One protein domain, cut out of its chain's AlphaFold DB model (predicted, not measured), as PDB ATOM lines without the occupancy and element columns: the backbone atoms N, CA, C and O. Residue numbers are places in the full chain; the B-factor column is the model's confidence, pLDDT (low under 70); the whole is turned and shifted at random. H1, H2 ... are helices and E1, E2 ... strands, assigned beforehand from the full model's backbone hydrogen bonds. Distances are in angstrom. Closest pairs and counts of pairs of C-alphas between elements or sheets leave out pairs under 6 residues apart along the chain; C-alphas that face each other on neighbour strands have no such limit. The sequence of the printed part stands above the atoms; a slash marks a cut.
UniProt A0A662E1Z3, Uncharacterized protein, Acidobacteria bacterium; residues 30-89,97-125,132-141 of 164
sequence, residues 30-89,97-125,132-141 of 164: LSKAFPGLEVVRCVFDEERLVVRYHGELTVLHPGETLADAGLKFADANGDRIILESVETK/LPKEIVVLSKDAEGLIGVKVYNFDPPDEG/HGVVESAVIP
ATOM      1  N   LEU A  30      -6.999 -12.005 -30.671       65.12
ATOM      2  CA  LEU A  30      -7.188 -10.603 -30.294       65.12
ATOM      3  C   LEU A  30      -6.723  -9.581 -31.347       65.12
ATOM      4  O   LEU A  30      -7.437  -8.625 -31.610       65.12
ATOM      5  N   SER A  31      -5.556  -9.776 -31.957       63.22
ATOM      6  CA  SER A  31      -5.009  -8.936 -33.028       63.22
ATOM      7  C   SER A  31      -5.795  -9.052 -34.336       63.22
ATOM      8  O   SER A  31      -5.733  -8.135 -35.151       63.22
ATOM      9  N   LYS A  32      -6.546 -10.148 -34.532       67.12
ATOM     10  CA  LYS A  32      -7.504 -10.279 -35.641       67.12
ATOM     11  C   LYS A  32      -8.767  -9.451 -35.392       67.12
ATOM     12  O   LYS A  32      -9.176  -8.725 -36.290       67.12
ATOM     13  N   ALA A  33      -9.325  -9.519 -34.179       67.06
ATOM     14  CA  ALA A  33     -10.505  -8.738 -33.789       67.06
ATOM     15  C   ALA A  33     -10.193  -7.234 -33.614       67.06
ATOM     16  O   ALA A  33     -11.005  -6.370 -33.934       67.06
ATOM     17  N   PHE A  34      -8.995  -6.906 -33.123       75.12
ATOM     18  CA  PHE A  34      -8.538  -5.545 -32.836       75.12
ATOM     19  C   PHE A  34      -7.094  -5.349 -33.329       75.12
ATOM     20  O   PHE A  34      -6.132  -5.565 -32.579       75.12
ATOM     21  N   PRO A  35      -6.895  -4.942 -34.594       72.81
ATOM     22  CA  PRO A  35      -5.561  -4.813 -35.167       72.81
ATOM     23  C   PRO A  35      -4.741  -3.741 -34.440       72.81
ATOM     24  O   PRO A  35      -5.172  -2.602 -34.283       72.81
ATOM     25  N   GLY A  36      -3.528  -4.105 -34.012       75.25
ATOM     26  CA  GLY A  36      -2.615  -3.204 -33.296       75.25
ATOM     27  C   GLY A  36      -2.896  -3.049 -31.797       75.25
ATOM     28  O   GLY A  36      -2.186  -2.293 -31.132       75.25
ATOM     29  N   LEU A  37      -3.893  -3.762 -31.264       82.00
ATOM     30  CA  LEU A  37      -4.161  -3.841 -29.833       82.00
ATOM     31  C   LEU A  37      -3.372  -4.996 -29.198       82.00
ATOM     32  O   LEU A  37      -3.489  -6.153 -29.604       82.00
ATOM     33  N   GLU A  38      -2.605  -4.685 -28.159       82.25
ATOM     34  CA  GLU A  38      -1.869  -5.650 -27.342       82.25
ATOM     35  C   GLU A  38      -2.419  -5.627 -25.911       82.25
ATOM     36  O   GLU A  38      -2.417  -4.587 -25.251       82.25
ATOM     37  N   VAL A  39      -2.877  -6.770 -25.398       81.75
ATOM     38  CA  VAL A  39      -3.245  -6.886 -23.981       81.75
ATOM     39  C   VAL A  39      -1.972  -7.045 -23.162       81.75
ATOM     40  O   VAL A  39      -1.273  -8.050 -23.259       81.75
ATOM     41  N   VAL A  40      -1.675  -6.041 -22.341       84.19
ATOM     42  CA  VAL A  40      -0.462  -6.005 -21.516       84.19
ATOM     43  C   VAL A  40      -0.717  -6.652 -20.164       84.19
ATOM     44  O   VAL A  40       0.136  -7.376 -19.648       84.19
ATOM     45  N   ARG A  41      -1.882  -6.380 -19.563       81.69
ATOM     46  CA  ARG A  41      -2.245  -6.920 -18.253       81.69
ATOM     47  C   ARG A  41      -3.754  -6.937 -18.045       81.69
ATOM     48  O   ARG A  41      -4.412  -5.930 -18.275       81.69
ATOM     49  N   CYS A  42      -4.264  -8.031 -17.494       82.88
ATOM     50  CA  CYS A  42      -5.627  -8.119 -16.973       82.88
ATOM     51  C   CYS A  42      -5.573  -8.249 -15.450       82.88
ATOM     52  O   CYS A  42      -4.854  -9.105 -14.930       82.88
ATOM     53  N   VAL A  43      -6.319  -7.411 -14.737       84.62
ATOM     54  CA  VAL A  43      -6.501  -7.501 -13.287       84.62
ATOM     55  C   VAL A  43      -7.980  -7.729 -13.009       84.62
ATOM     56  O   VAL A  43      -8.751  -6.794 -12.839       84.62
ATOM     57  N   PHE A  44      -8.345  -9.005 -13.012       82.12
ATOM     58  CA  PHE A  44      -9.699  -9.524 -12.836       82.12
ATOM     59  C   PHE A  44     -10.358  -9.057 -11.528       82.12
ATOM     60  O   PHE A  44     -11.454  -8.514 -11.560       82.12
ATOM     61  N   ASP A  45      -9.641  -9.146 -10.403       80.00
ATOM     62  CA  ASP A  45     -10.133  -8.717  -9.084       80.00
ATOM     63  C   ASP A  45     -10.435  -7.207  -8.982       80.00
ATOM     64  O   ASP A  45     -11.227  -6.791  -8.141       80.00
ATOM     65  N   GLU A  46      -9.791  -6.383  -9.815       83.06
ATOM     66  CA  GLU A  46     -10.006  -4.927  -9.886       83.06
ATOM     67  C   GLU A  46     -10.810  -4.514 -11.129       83.06
ATOM     68  O   GLU A  46     -10.918  -3.320 -11.415       83.06
ATOM     69  N   GLU A  47     -11.295  -5.488 -11.910       87.00
ATOM     70  CA  GLU A  47     -12.018  -5.267 -13.165       87.00
ATOM     71  C   GLU A  47     -11.255  -4.333 -14.126       87.00
ATOM     72  O   GLU A  47     -11.827  -3.505 -14.827       87.00
ATOM     73  N   ARG A  48      -9.922  -4.431 -14.139       87.44
ATOM     74  CA  ARG A  48      -9.043  -3.497 -14.851       87.44
ATOM     75  C   ARG A  48      -8.327  -4.185 -16.002       87.44
ATOM     76  O   ARG A  48      -7.656  -5.203 -15.818       87.44
ATOM     77  N   LEU A  49      -8.377  -3.568 -17.178       87.69
ATOM     78  CA  LEU A  49      -7.663  -4.021 -18.365       87.69
ATOM     79  C   LEU A  49      -6.618  -2.983 -18.777       87.69
ATOM     80  O   LEU A  49      -6.934  -1.815 -18.971       87.69
ATOM     81  N   VAL A  50      -5.365  -3.404 -18.923       87.56
ATOM     82  CA  VAL A  50      -4.275  -2.570 -19.439       87.56
ATOM     83  C   VAL A  50      -3.935  -3.046 -20.839       87.56
ATOM     84  O   VAL A  50      -3.467  -4.174 -21.030       87.56
ATOM     85  N   VAL A  51      -4.146  -2.169 -21.811       87.69
ATOM     86  CA  VAL A  51      -3.857  -2.414 -23.222       87.69
ATOM     87  C   VAL A  51      -2.775  -1.469 -23.715       87.69
ATOM     88  O   VAL A  51      -2.581  -0.380 -23.176       87.69
ATOM     89  N   ARG A  52      -2.066  -1.888 -24.757       84.38
ATOM     90  CA  ARG A  52      -1.194  -1.034 -25.550       84.38
ATOM     91  C   ARG A  52      -1.766  -0.921 -26.956       84.38
ATOM     92  O   ARG A  52      -1.983  -1.937 -27.608       84.38
ATOM     93  N   TYR A  53      -1.980   0.302 -27.422       85.56
ATOM     94  CA  TYR A  53      -2.492   0.592 -28.759       85.56
ATOM     95  C   TYR A  53      -1.615   1.658 -29.422       85.56
ATOM     96  O   TYR A  53      -1.352   2.697 -28.825       85.56
ATOM     97  N   HIS A  54      -1.072   1.370 -30.612       82.06
ATOM     98  CA  HIS A  54      -0.062   2.211 -31.300       82.06
ATOM     99  C   HIS A  54       1.119   2.658 -30.415       82.06
ATOM    100  O   HIS A  54       1.692   3.728 -30.600       82.06
ATOM    101  N   GLY A  55       1.507   1.824 -29.447       82.62
ATOM    102  CA  GLY A  55       2.603   2.112 -28.516       82.62
ATOM    103  C   GLY A  55       2.203   2.908 -27.270       82.62
ATOM    104  O   GLY A  55       3.012   3.005 -26.347       82.62
ATOM    105  N   GLU A  56       0.968   3.400 -27.189       85.62
ATOM    106  CA  GLU A  56       0.437   4.070 -26.005       85.62
ATOM    107  C   GLU A  56      -0.207   3.061 -25.052       85.62
ATOM    108  O   GLU A  56      -0.887   2.135 -25.489       85.62
ATOM    109  N   LEU A  57       0.054   3.206 -23.750       88.88
ATOM    110  CA  LEU A  57      -0.532   2.368 -22.706       88.88
ATOM    111  C   LEU A  57      -1.795   3.027 -22.161       88.88
ATOM    112  O   LEU A  57      -1.728   4.128 -21.617       88.88
ATOM    113  N   THR A  58      -2.902   2.296 -22.212       89.12
ATOM    114  CA  THR A  58      -4.207   2.760 -21.745       89.12
ATOM    115  C   THR A  58      -4.783   1.768 -20.751       89.12
ATOM    116  O   THR A  58      -4.707   0.550 -20.934       89.12
ATOM    117  N   VAL A  59      -5.355   2.300 -19.676       90.62
ATOM    118  CA  VAL A  59      -6.096   1.526 -18.682       90.62
ATOM    119  C   VAL A  59      -7.579   1.714 -18.968       90.62
ATOM    120  O   VAL A  59      -8.019   2.848 -19.119       90.62
ATOM    121  N   LEU A  60      -8.313   0.611 -19.060       90.75
ATOM    122  CA  LEU A  60      -9.747   0.577 -19.313       90.75
ATOM    123  C   LEU A  60     -10.470  -0.088 -18.143       90.75
ATOM    124  O   LEU A  60     -10.004  -1.097 -17.596       90.75
ATOM    125  N   HIS A  61     -11.628   0.473 -17.816       92.25
ATOM    126  CA  HIS A  61     -12.592  -0.027 -16.842       92.25
ATOM    127  C   HIS A  61     -13.908  -0.462 -17.514       92.25
ATOM    128  O   HIS A  61     -14.168  -0.068 -18.655       92.25
ATOM    129  N   PRO A  62     -14.770  -1.241 -16.833       90.06
ATOM    130  CA  PRO A  62     -16.058  -1.654 -17.377       90.06
ATOM    131  C   PRO A  62     -16.913  -0.443 -17.758       90.06
ATOM    132  O   PRO A  62     -17.051   0.514 -16.996       90.06
ATOM    133  N   GLY A  63     -17.469  -0.477 -18.965       87.62
ATOM    134  CA  GLY A  63     -18.210   0.621 -19.577       87.62
ATOM    135  C   GLY A  63     -17.352   1.609 -20.375       87.62
ATOM    136  O   GLY A  63     -17.913   2.387 -21.151       87.62
ATOM    137  N   GLU A  64     -16.020   1.583 -20.251       92.00
ATOM    138  CA  GLU A  64     -15.146   2.465 -21.029       92.00
ATOM    139  C   GLU A  64     -14.978   1.993 -22.474       92.00
ATOM    140  O   GLU A  64     -15.033   0.809 -22.808       92.00
ATOM    141  N   THR A  65     -14.776   2.960 -23.365       88.12
ATOM    142  CA  THR A  65     -14.634   2.719 -24.799       88.12
ATOM    143  C   THR A  65     -13.339   3.330 -25.302       88.12
ATOM    144  O   THR A  65     -13.140   4.540 -25.209       88.12
ATOM    145  N   LEU A  66     -12.486   2.500 -25.894       87.12
ATOM    146  CA  LEU A  66     -11.311   2.919 -26.640       87.12
ATOM    147  C   LEU A  66     -11.695   3.075 -28.115       87.12
ATOM    148  O   LEU A  66     -11.497   2.174 -28.933       87.12
ATOM    149  N   ALA A  67     -12.290   4.225 -28.438       81.56
ATOM    150  CA  ALA A  67     -12.836   4.504 -29.765       81.56
ATOM    151  C   ALA A  67     -11.787   4.377 -30.882       81.56
ATOM    152  O   ALA A  67     -12.094   3.821 -31.934       81.56
ATOM    153  N   ASP A  68     -10.547   4.813 -30.636       81.19
ATOM    154  CA  ASP A  68      -9.442   4.711 -31.596       81.19
ATOM    155  C   ASP A  68      -9.083   3.264 -31.964       81.19
ATOM    156  O   ASP A  68      -8.638   3.012 -33.084       81.19
ATOM    157  N   ALA A  69      -9.294   2.316 -31.046       78.25
ATOM    158  CA  ALA A  69      -9.101   0.883 -31.276       78.25
ATOM    159  C   ALA A  69     -10.395   0.165 -31.696       78.25
ATOM    160  O   ALA A  69     -10.379  -1.044 -31.914       78.25
ATOM    161  N   GLY A  70     -11.525   0.880 -31.775       80.44
ATOM    162  CA  GLY A  70     -12.833   0.287 -32.047       80.44
ATOM    163  C   GLY A  70     -13.281  -0.708 -30.974       80.44
ATOM    164  O   GLY A  70     -14.047  -1.615 -31.282       80.44
ATOM    165  N   LEU A  71     -12.810  -0.559 -29.734       86.06
ATOM    166  CA  LEU A  71     -13.033  -1.509 -28.645       86.06
ATOM    167  C   LEU A  71     -13.819  -0.868 -27.503       86.06
ATOM    168  O   LEU A  71     -13.548   0.262 -27.104       86.06
ATOM    169  N   LYS A  72     -14.745  -1.620 -26.918       88.56
ATOM    170  CA  LYS A  72     -15.449  -1.275 -25.689       88.56
ATOM    171  C   LYS A  72     -15.209  -2.350 -24.641       88.56
ATOM    172  O   LYS A  72     -15.444  -3.527 -24.896       88.56
ATOM    173  N   PHE A  73     -14.787  -1.943 -23.453       90.19
ATOM    174  CA  PHE A  73     -14.831  -2.798 -22.279       90.19
ATOM    175  C   PHE A  73     -16.289  -2.857 -21.830       90.19
ATOM    176  O   PHE A  73     -16.817  -1.916 -21.244       90.19
ATOM    177  N   ALA A  74     -16.969  -3.942 -22.178       87.94
ATOM    178  CA  ALA A  74     -18.397  -4.071 -21.956       87.94
ATOM    179  C   ALA A  74     -18.722  -4.379 -20.502       87.94
ATOM    180  O   ALA A  74     -19.546  -3.686 -19.912       87.94
ATOM    181  N   ASP A  75     -18.058  -5.395 -19.953       88.12
ATOM    182  CA  ASP A  75     -18.339  -5.919 -18.623       88.12
ATOM    183  C   ASP A  75     -17.150  -6.724 -18.088       88.12
ATOM    184  O   ASP A  75     -16.353  -7.256 -18.867       88.12
ATOM    185  N   ALA A  76     -17.015  -6.815 -16.767       85.19
ATOM    186  CA  ALA A  76     -16.104  -7.739 -16.106       85.19
ATOM    187  C   ALA A  76     -16.836  -8.440 -14.970       85.19
ATOM    188  O   ALA A  76     -17.633  -7.839 -14.262       85.19
ATOM    189  N   ASN A  77     -16.548  -9.724 -14.788       82.50
ATOM    190  CA  ASN A  77     -17.152 -10.507 -13.727       82.50
ATOM    191  C   ASN A  77     -16.153 -11.535 -13.212       82.50
ATOM    192  O   ASN A  77     -15.885 -12.532 -13.884       82.50
ATOM    193  N   GLY A  78     -15.588 -11.269 -12.031       80.12
ATOM    194  CA  GLY A  78     -14.645 -12.169 -11.372       80.12
ATOM    195  C   GLY A  78     -13.499 -12.548 -12.304       80.12
ATOM    196  O   GLY A  78     -12.676 -11.713 -12.647       80.12
ATOM    197  N   ASP A  79     -13.466 -13.799 -12.754       80.81
ATOM    198  CA  ASP A  79     -12.469 -14.356 -13.674       80.81
ATOM    199  C   ASP A  79     -12.630 -13.957 -15.153       80.81
ATOM    200  O   ASP A  79     -11.918 -14.502 -16.001       80.81
ATOM    201  N   ARG A  80     -13.532 -13.023 -15.491       83.44
ATOM    202  CA  ARG A  80     -13.904 -12.711 -16.883       83.44
ATOM    203  C   ARG A  80     -13.880 -11.238 -17.205       83.44
ATOM    204  O   ARG A  80     -14.319 -10.416 -16.413       83.44
ATOM    205  N   ILE A  81     -13.437 -10.925 -18.416       86.88
ATOM    206  CA  ILE A  81     -13.530  -9.597 -19.020       86.88
ATOM    207  C   ILE A  81     -14.139  -9.759 -20.412       86.88
ATOM    208  O   ILE A  81     -13.668 -10.573 -21.208       86.88
ATOM    209  N   ILE A  82     -15.176  -8.982 -20.701       87.75
ATOM    210  CA  ILE A  82     -15.893  -8.971 -21.972       87.75
ATOM    211  C   ILE A  82     -15.545  -7.683 -22.713       87.75
ATOM    212  O   ILE A  82     -15.776  -6.570 -22.232       87.75
ATOM    213  N   LEU A  83     -15.002  -7.848 -23.911       87.88
ATOM    214  CA  LEU A  83     -14.651  -6.776 -24.828       87.88
ATOM    215  C   LEU A  83     -15.550  -6.877 -26.055       87.88
ATOM    216  O   LEU A  83     -15.704  -7.944 -26.639       87.88
ATOM    217  N   GLU A  84     -16.138  -5.763 -26.460       87.19
ATOM    218  CA  GLU A  84     -17.009  -5.673 -27.625       87.19
ATOM    219  C   GLU A  84     -16.357  -4.787 -28.684       87.19
ATOM    220  O   GLU A  84     -15.835  -3.715 -28.372       87.19
ATOM    221  N   SER A  85     -16.440  -5.183 -29.952       81.44
ATOM    222  CA  SER A  85     -16.173  -4.264 -31.054       81.44
ATOM    223  C   SER A  85     -17.240  -3.169 -31.069       81.44
ATOM    224  O   SER A  85     -18.439  -3.459 -31.133       81.44
ATOM    225  N   VAL A  86     -16.825  -1.908 -31.038       73.44
ATOM    226  CA  VAL A  86     -17.707  -0.768 -31.289       73.44
ATOM    227  C   VAL A  86     -18.067  -0.820 -32.766       73.44
ATOM    228  O   VAL A  86     -17.171  -0.769 -33.605       73.44
ATOM    229  N   GLU A  87     -19.356  -0.932 -33.096       61.41
ATOM    230  CA  GLU A  87     -19.828  -0.891 -34.484       61.41
ATOM    231  C   GLU A  87     -19.255   0.342 -35.196       61.41
ATOM    232  O   GLU A  87     -19.718   1.476 -35.028       61.41
ATOM    233  N   THR A  88     -18.227   0.127 -36.016       51.19
ATOM    234  CA  THR A  88     -17.755   1.136 -36.951       51.19
ATOM    235  C   THR A  88     -18.793   1.172 -38.056       51.19
ATOM    236  O   THR A  88     -18.922   0.241 -38.848       51.19
ATOM    237  N   LYS A  89     -19.636   2.211 -38.017       44.78
ATOM    238  CA  LYS A  89     -20.749   2.424 -38.946       44.78
ATOM    239  C   LYS A  89     -20.391   1.949 -40.353       44.78
ATOM    240  O   LYS A  89     -19.506   2.519 -40.983       44.78
ATOM    241  N   LEU A  97     -20.837  -5.079 -40.356       50.84
ATOM    242  CA  LEU A  97     -19.838  -6.075 -39.987       50.84
ATOM    243  C   LEU A  97     -20.358  -6.836 -38.753       50.84
ATOM    244  O   LEU A  97     -21.003  -6.218 -37.901       50.84
ATOM    245  N   PRO A  98     -20.154  -8.162 -38.671       58.56
ATOM    246  CA  PRO A  98     -20.567  -8.929 -37.503       58.56
ATOM    247  C   PRO A  98     -19.883  -8.360 -36.256       58.56
ATOM    248  O   PRO A  98     -18.695  -8.051 -36.280       58.56
ATOM    249  N   LYS A  99     -20.655  -8.186 -35.182       70.50
ATOM    250  CA  LYS A  99     -20.146  -7.720 -33.892       70.50
ATOM    251  C   LYS A  99     -19.205  -8.785 -33.328       70.50
ATOM    252  O   LYS A  99     -19.642  -9.905 -33.073       70.50
ATOM    253  N   GLU A 100     -17.944  -8.430 -33.115       75.94
ATOM    254  CA  GLU A 100     -16.965  -9.313 -32.489       75.94
ATOM    255  C   GLU A 100     -16.963  -9.076 -30.978       75.94
ATOM    256  O   GLU A 100     -16.820  -7.951 -30.495       75.94
ATOM    257  N   ILE A 101     -17.155 -10.152 -30.221       82.56
ATOM    258  CA  ILE A 101     -17.140 -10.154 -28.763       82.56
ATOM    259  C   ILE A 101     -15.978 -11.025 -28.320       82.56
ATOM    260  O   ILE A 101     -15.945 -12.228 -28.577       82.56
ATOM    261  N   VAL A 102     -15.010 -10.420 -27.650       82.88
ATOM    262  CA  VAL A 102     -13.823 -11.090 -27.138       82.88
ATOM    263  C   VAL A 102     -13.976 -11.272 -25.638       82.88
ATOM    264  O   VAL A 102     -14.091 -10.307 -24.890       82.88
ATOM    265  N   VAL A 103     -13.962 -12.521 -25.192       85.25
ATOM    266  CA  VAL A 103     -14.020 -12.883 -23.777       85.25
ATOM    267  C   VAL A 103     -12.631 -13.321 -23.335       85.25
ATOM    268  O   VAL A 103     -12.055 -14.260 -23.892       85.25
ATOM    269  N   LEU A 104     -12.098 -12.631 -22.332       84.31
ATOM    270  CA  LEU A 104     -10.872 -12.990 -21.633       84.31
ATOM    271  C   LEU A 104     -11.261 -13.700 -20.341       84.31
ATOM    272  O   LEU A 104     -11.922 -13.101 -19.497       84.31
ATOM    273  N   SER A 105     -10.850 -14.953 -20.176       83.62
ATOM    274  CA  SER A 105     -11.129 -15.748 -18.976       83.62
ATOM    275  C   SER A 105      -9.831 -16.178 -18.307       83.62
ATOM    276  O   SER A 105      -8.900 -16.617 -18.982       83.62
ATOM    277  N   LYS A 106      -9.760 -16.066 -16.983       78.50
ATOM    278  CA  LYS A 106      -8.628 -16.548 -16.191       78.50
ATOM    279  C   LYS A 106      -8.828 -18.021 -15.847       78.50
ATOM    280  O   LYS A 106      -9.797 -18.378 -15.187       78.50
ATOM    281  N   ASP A 107      -7.890 -18.864 -16.256       75.94
ATOM    282  CA  ASP A 107      -7.845 -20.258 -15.818       75.94
ATOM    283  C   ASP A 107      -7.337 -20.369 -14.363       75.94
ATOM    284  O   ASP A 107      -6.708 -19.444 -13.838       75.94
ATOM    285  N   ALA A 108      -7.574 -21.506 -13.702       72.25
ATOM    286  CA  ALA A 108      -7.082 -21.790 -12.352       72.25
ATOM    287  C   ALA A 108      -5.549 -21.673 -12.237       72.25
ATOM    288  O   ALA A 108      -5.032 -21.327 -11.174       72.25
ATOM    289  N   GLU A 109      -4.825 -21.891 -13.338       71.56
ATOM    290  CA  GLU A 109      -3.370 -21.710 -13.422       71.56
ATOM    291  C   GLU A 109      -2.933 -20.237 -13.576       71.56
ATOM    292  O   GLU A 109      -1.742 -19.928 -13.604       71.56
ATOM    293  N   GLY A 110      -3.878 -19.292 -13.671       64.56
ATOM    294  CA  GLY A 110      -3.603 -17.866 -13.877       64.56
ATOM    295  C   GLY A 110      -3.252 -17.496 -15.322       64.56
ATOM    296  O   GLY A 110      -2.788 -16.378 -15.583       64.56
ATOM    297  N   LEU A 111      -3.471 -18.423 -16.254       70.12
ATOM    298  CA  LEU A 111      -3.358 -18.206 -17.693       70.12
ATOM    299  C   LEU A 111      -4.621 -17.522 -18.217       70.12
ATOM    300  O   LEU A 111      -5.722 -17.801 -17.747       70.12
ATOM    301  N   ILE A 112      -4.467 -16.624 -19.188       76.50
ATOM    302  CA  ILE A 112      -5.598 -15.901 -19.771       76.50
ATOM    303  C   ILE A 112      -5.986 -16.601 -21.070       76.50
ATOM    304  O   ILE A 112      -5.233 -16.582 -22.044       76.50
ATOM    305  N   GLY A 113      -7.157 -17.229 -21.077       77.44
ATOM    306  CA  GLY A 113      -7.788 -17.760 -22.276       77.44
ATOM    307  C   GLY A 113      -8.534 -16.657 -23.018       77.44
ATOM    308  O   GLY A 113      -9.286 -15.897 -22.412       77.44
ATOM    309  N   VAL A 114      -8.337 -16.580 -24.330       78.81
ATOM    310  CA  VAL A 114      -9.028 -15.635 -25.213       78.81
ATOM    311  C   VAL A 114      -9.988 -16.412 -26.098       78.81
ATOM    312  O   VAL A 114      -9.569 -17.340 -26.795       78.81
ATOM    313  N   LYS A 115     -11.265 -16.027 -26.089       77.69
ATOM    314  CA  LYS A 115     -12.286 -16.562 -26.994       77.69
ATOM    315  C   LYS A 115     -12.956 -15.428 -27.745       77.69
ATOM    316  O   LYS A 115     -13.337 -14.435 -27.135       77.69
ATOM    317  N   VAL A 116     -13.122 -15.593 -29.052       76.75
ATOM    318  CA  VAL A 116     -13.819 -14.622 -29.902       76.75
ATOM    319  C   VAL A 116     -15.130 -15.223 -30.380       76.75
ATOM    320  O   VAL A 116     -15.173 -16.343 -30.891       76.75
ATOM    321  N   TYR A 117     -16.197 -14.463 -30.191       74.06
ATOM    322  CA  TYR A 117     -17.560 -14.796 -30.554       74.06
ATOM    323  C   TYR A 117     -18.072 -13.760 -31.551       74.06
ATOM    324  O   TYR A 117     -17.777 -12.577 -31.443       74.06
ATOM    325  N   ASN A 118     -18.879 -14.204 -32.511       66.81
ATOM    326  CA  ASN A 118     -19.575 -13.319 -33.454       66.81
ATOM    327  C   ASN A 118     -21.015 -12.995 -32.998       66.81
ATOM    328  O   ASN A 118     -21.793 -12.384 -33.728       66.81
ATOM    329  N   PHE A 119     -21.390 -13.480 -31.811       65.69
ATOM    330  CA  PHE A 119     -22.706 -13.367 -31.188       65.69
ATOM    331  C   PHE A 119     -22.527 -13.256 -29.676       65.69
ATOM    332  O   PHE A 119     -21.456 -13.586 -29.165       65.69
ATOM    333  N   ASP A 120     -23.578 -12.822 -28.981       59.53
ATOM    334  CA  ASP A 120     -23.598 -12.735 -27.520       59.53
ATOM    335  C   ASP A 120     -23.124 -14.063 -26.890       59.53
ATOM    336  O   ASP A 120     -23.643 -15.127 -27.264       59.53
ATOM    337  N   PRO A 121     -22.085 -14.046 -26.030       57.56
ATOM    338  CA  PRO A 121     -21.556 -15.266 -25.447       57.56
ATOM    339  C   PRO A 121     -22.634 -15.911 -24.566       57.56
ATOM    340  O   PRO A 121     -23.328 -15.206 -23.836       57.56
ATOM    341  N   PRO A 122     -22.800 -17.246 -24.609       57.59
ATOM    342  CA  PRO A 122     -23.798 -17.904 -23.782       57.59
ATOM    343  C   PRO A 122     -23.504 -17.646 -22.301       57.59
ATOM    344  O   PRO A 122     -22.384 -17.872 -21.837       57.59
ATOM    345  N   ASP A 123     -24.528 -17.192 -21.581       54.34
ATOM    346  CA  ASP A 123     -24.491 -16.981 -20.139       54.34
ATOM    347  C   ASP A 123     -24.053 -18.279 -19.439       54.34
ATOM    348  O   ASP A 123     -24.629 -19.354 -19.652       54.34
ATOM    349  N   GLU A 124     -23.011 -18.208 -18.615       50.84
ATOM    350  CA  GLU A 124     -22.386 -19.401 -18.036       50.84
ATOM    351  C   GLU A 124     -23.234 -20.142 -16.998       50.84
ATOM    352  O   GLU A 124     -22.862 -21.225 -16.540       50.84
ATOM    353  N   GLY A 125     -24.424 -19.624 -16.691       46.66
ATOM    354  CA  GLY A 125     -25.458 -20.356 -15.964       46.66
ATOM    355  C   GLY A 125     -25.985 -21.604 -16.691       46.66
ATOM    356  O   GLY A 125     -26.689 -22.403 -16.073       46.66
ATOM    357  N   HIS A 132     -20.381 -25.149 -30.669       46.75
ATOM    358  CA  HIS A 132     -19.871 -25.202 -32.041       46.75
ATOM    359  C   HIS A 132     -19.660 -23.791 -32.660       46.75
ATOM    360  O   HIS A 132     -19.909 -23.581 -33.843       46.75
ATOM    361  N   GLY A 133     -19.268 -22.798 -31.851       42.09
ATOM    362  CA  GLY A 133     -19.130 -21.383 -32.218       42.09
ATOM    363  C   GLY A 133     -17.813 -20.737 -31.778       42.09
ATOM    364  O   GLY A 133     -17.613 -19.554 -32.038       42.09
ATOM    365  N   VAL A 134     -16.911 -21.486 -31.133       42.59
ATOM    366  CA  VAL A 134     -15.522 -21.050 -30.941       42.59
ATOM    367  C   VAL A 134     -14.807 -21.199 -32.277       42.59
ATOM    368  O   VAL A 134     -14.641 -22.314 -32.766       42.59
ATOM    369  N   VAL A 135     -14.419 -20.075 -32.877       44.22
ATOM    370  CA  VAL A 135     -13.683 -20.086 -34.150       44.22
ATOM    371  C   VAL A 135     -12.191 -20.333 -33.909       44.22
ATOM    372  O   VAL A 135     -11.538 -20.990 -34.711       44.22
ATOM    373  N   GLU A 136     -11.655 -19.850 -32.785       46.59
ATOM    374  CA  GLU A 136     -10.233 -19.940 -32.446       46.59
ATOM    375  C   GLU A 136     -10.060 -19.708 -30.933       46.59
ATOM    376  O   GLU A 136     -10.808 -18.932 -30.332       46.59
ATOM    377  N   SER A 137      -9.119 -20.411 -30.302       36.69
ATOM    378  CA  SER A 137      -8.856 -20.325 -28.860       36.69
ATOM    379  C   SER A 137      -7.356 -20.171 -28.656       36.69
ATOM    380  O   SER A 137      -6.594 -21.032 -29.086       36.69
ATOM    381  N   ALA A 138      -6.937 -19.102 -27.983       50.38
ATOM    382  CA  ALA A 138      -5.529 -18.823 -27.709       50.38
ATOM    383  C   ALA A 138      -5.292 -18.655 -26.203       50.38
ATOM    384  O   ALA A 138      -6.150 -18.145 -25.480       50.38
ATOM    385  N   VAL A 139      -4.119 -19.087 -25.735       45.31
ATOM    386  CA  VAL A 139      -3.678 -18.954 -24.340       45.31
ATOM    387  C   VAL A 139      -2.578 -17.902 -24.287       45.31
ATOM    388  O   VAL A 139      -1.516 -18.087 -24.879       45.31
ATOM    389  N   ILE A 140      -2.817 -16.800 -23.576       48.59
ATOM    390  CA  ILE A 140      -1.803 -15.771 -23.338       48.59
ATOM    391  C   ILE A 140      -1.132 -16.080 -21.994       48.59
ATOM    392  O   ILE A 140      -1.800 -16.044 -20.952       48.59
ATOM    393  N   PRO A 141       0.183 -16.370 -21.965       40.81
ATOM    394  CA  PRO A 141       0.899 -16.477 -20.708       40.81
ATOM    395  C   PRO A 141       0.949 -15.101 -20.042       40.81
ATOM    396  O   PRO A 141       1.499 -14.143 -20.590       40.81
TER     397      PRO A 141
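Overview. This is residues 30 to 89, 97 to 125 and 132 to 141 of the 164 residues of an uncharacterized protein of Acidobacteria bacterium (UniProt A0A662E1Z3). Two antiparallel sheets lie partly face to face as a sandwich, E1 E2 E3 over E4 E5 E6 E7 E8, their strands crossed at 49 degrees. The larger sheet is strongly twisted, and the four-residue helix H1 grazes both. The printed part has 99 residues, with one named helix and then eight named strands in chain order, mostly strand. It is compact, with a radius of gyration of the C-alphas of 12.6 A and spans of 32 by 28 by 22 A.

Arrangement. H1, residues 30 to 33, is too short for any O i to N i+4 pair; its one O i to N i+3 pair is within hydrogen-bond range. E1, residues 37 to 43, E2, 48 to 53, and E3, 56 to 60, form a meander, each strand the antiparallel neighbour of the one before. Within hydrogen-bond range are N 38 and O 52, 2.9 A, in the hairpin E1 and E2, and N 58 and O 51, 2.9 A, in the hairpin E2 and E3. A short link leads to the other sheet and E4, residues 71 to 77; the closest C-alphas of E3 and E4, Leu 60 and Phe 73, are 6.8 A apart. E4 and E5, residues 80 to 85, form a hairpin, with N 72 and O 84 at 2.8 A. E6, residues 101 to 106, is antiparallel to E5, with N 83 and O 102 at 2.8 A. E6 and E7, residues 112 to 117, form a hairpin, with N 103 and O 115 at 2.8 A. Edge strand E8, residues 137 to 140, is antiparallel to E7, with N 114 and O 138 at 2.9 A.

Along the chain. H1 begins at C-alpha 30 (-7.188, -10.603, -30.294). E1 is 17.1 A long, E4 17.9 A. E8, 10.0 A long, ends at C-alpha 140 (-1.803, -15.771, -23.338).

Size, cuts and confidence. Across the cuts, C-alphas 89 and 97 are 8.6 A apart, 125 and 132 17.7 A. Of the links printed whole, none is long. Mean pLDDT of the printed part is 74.5; E8 has 45.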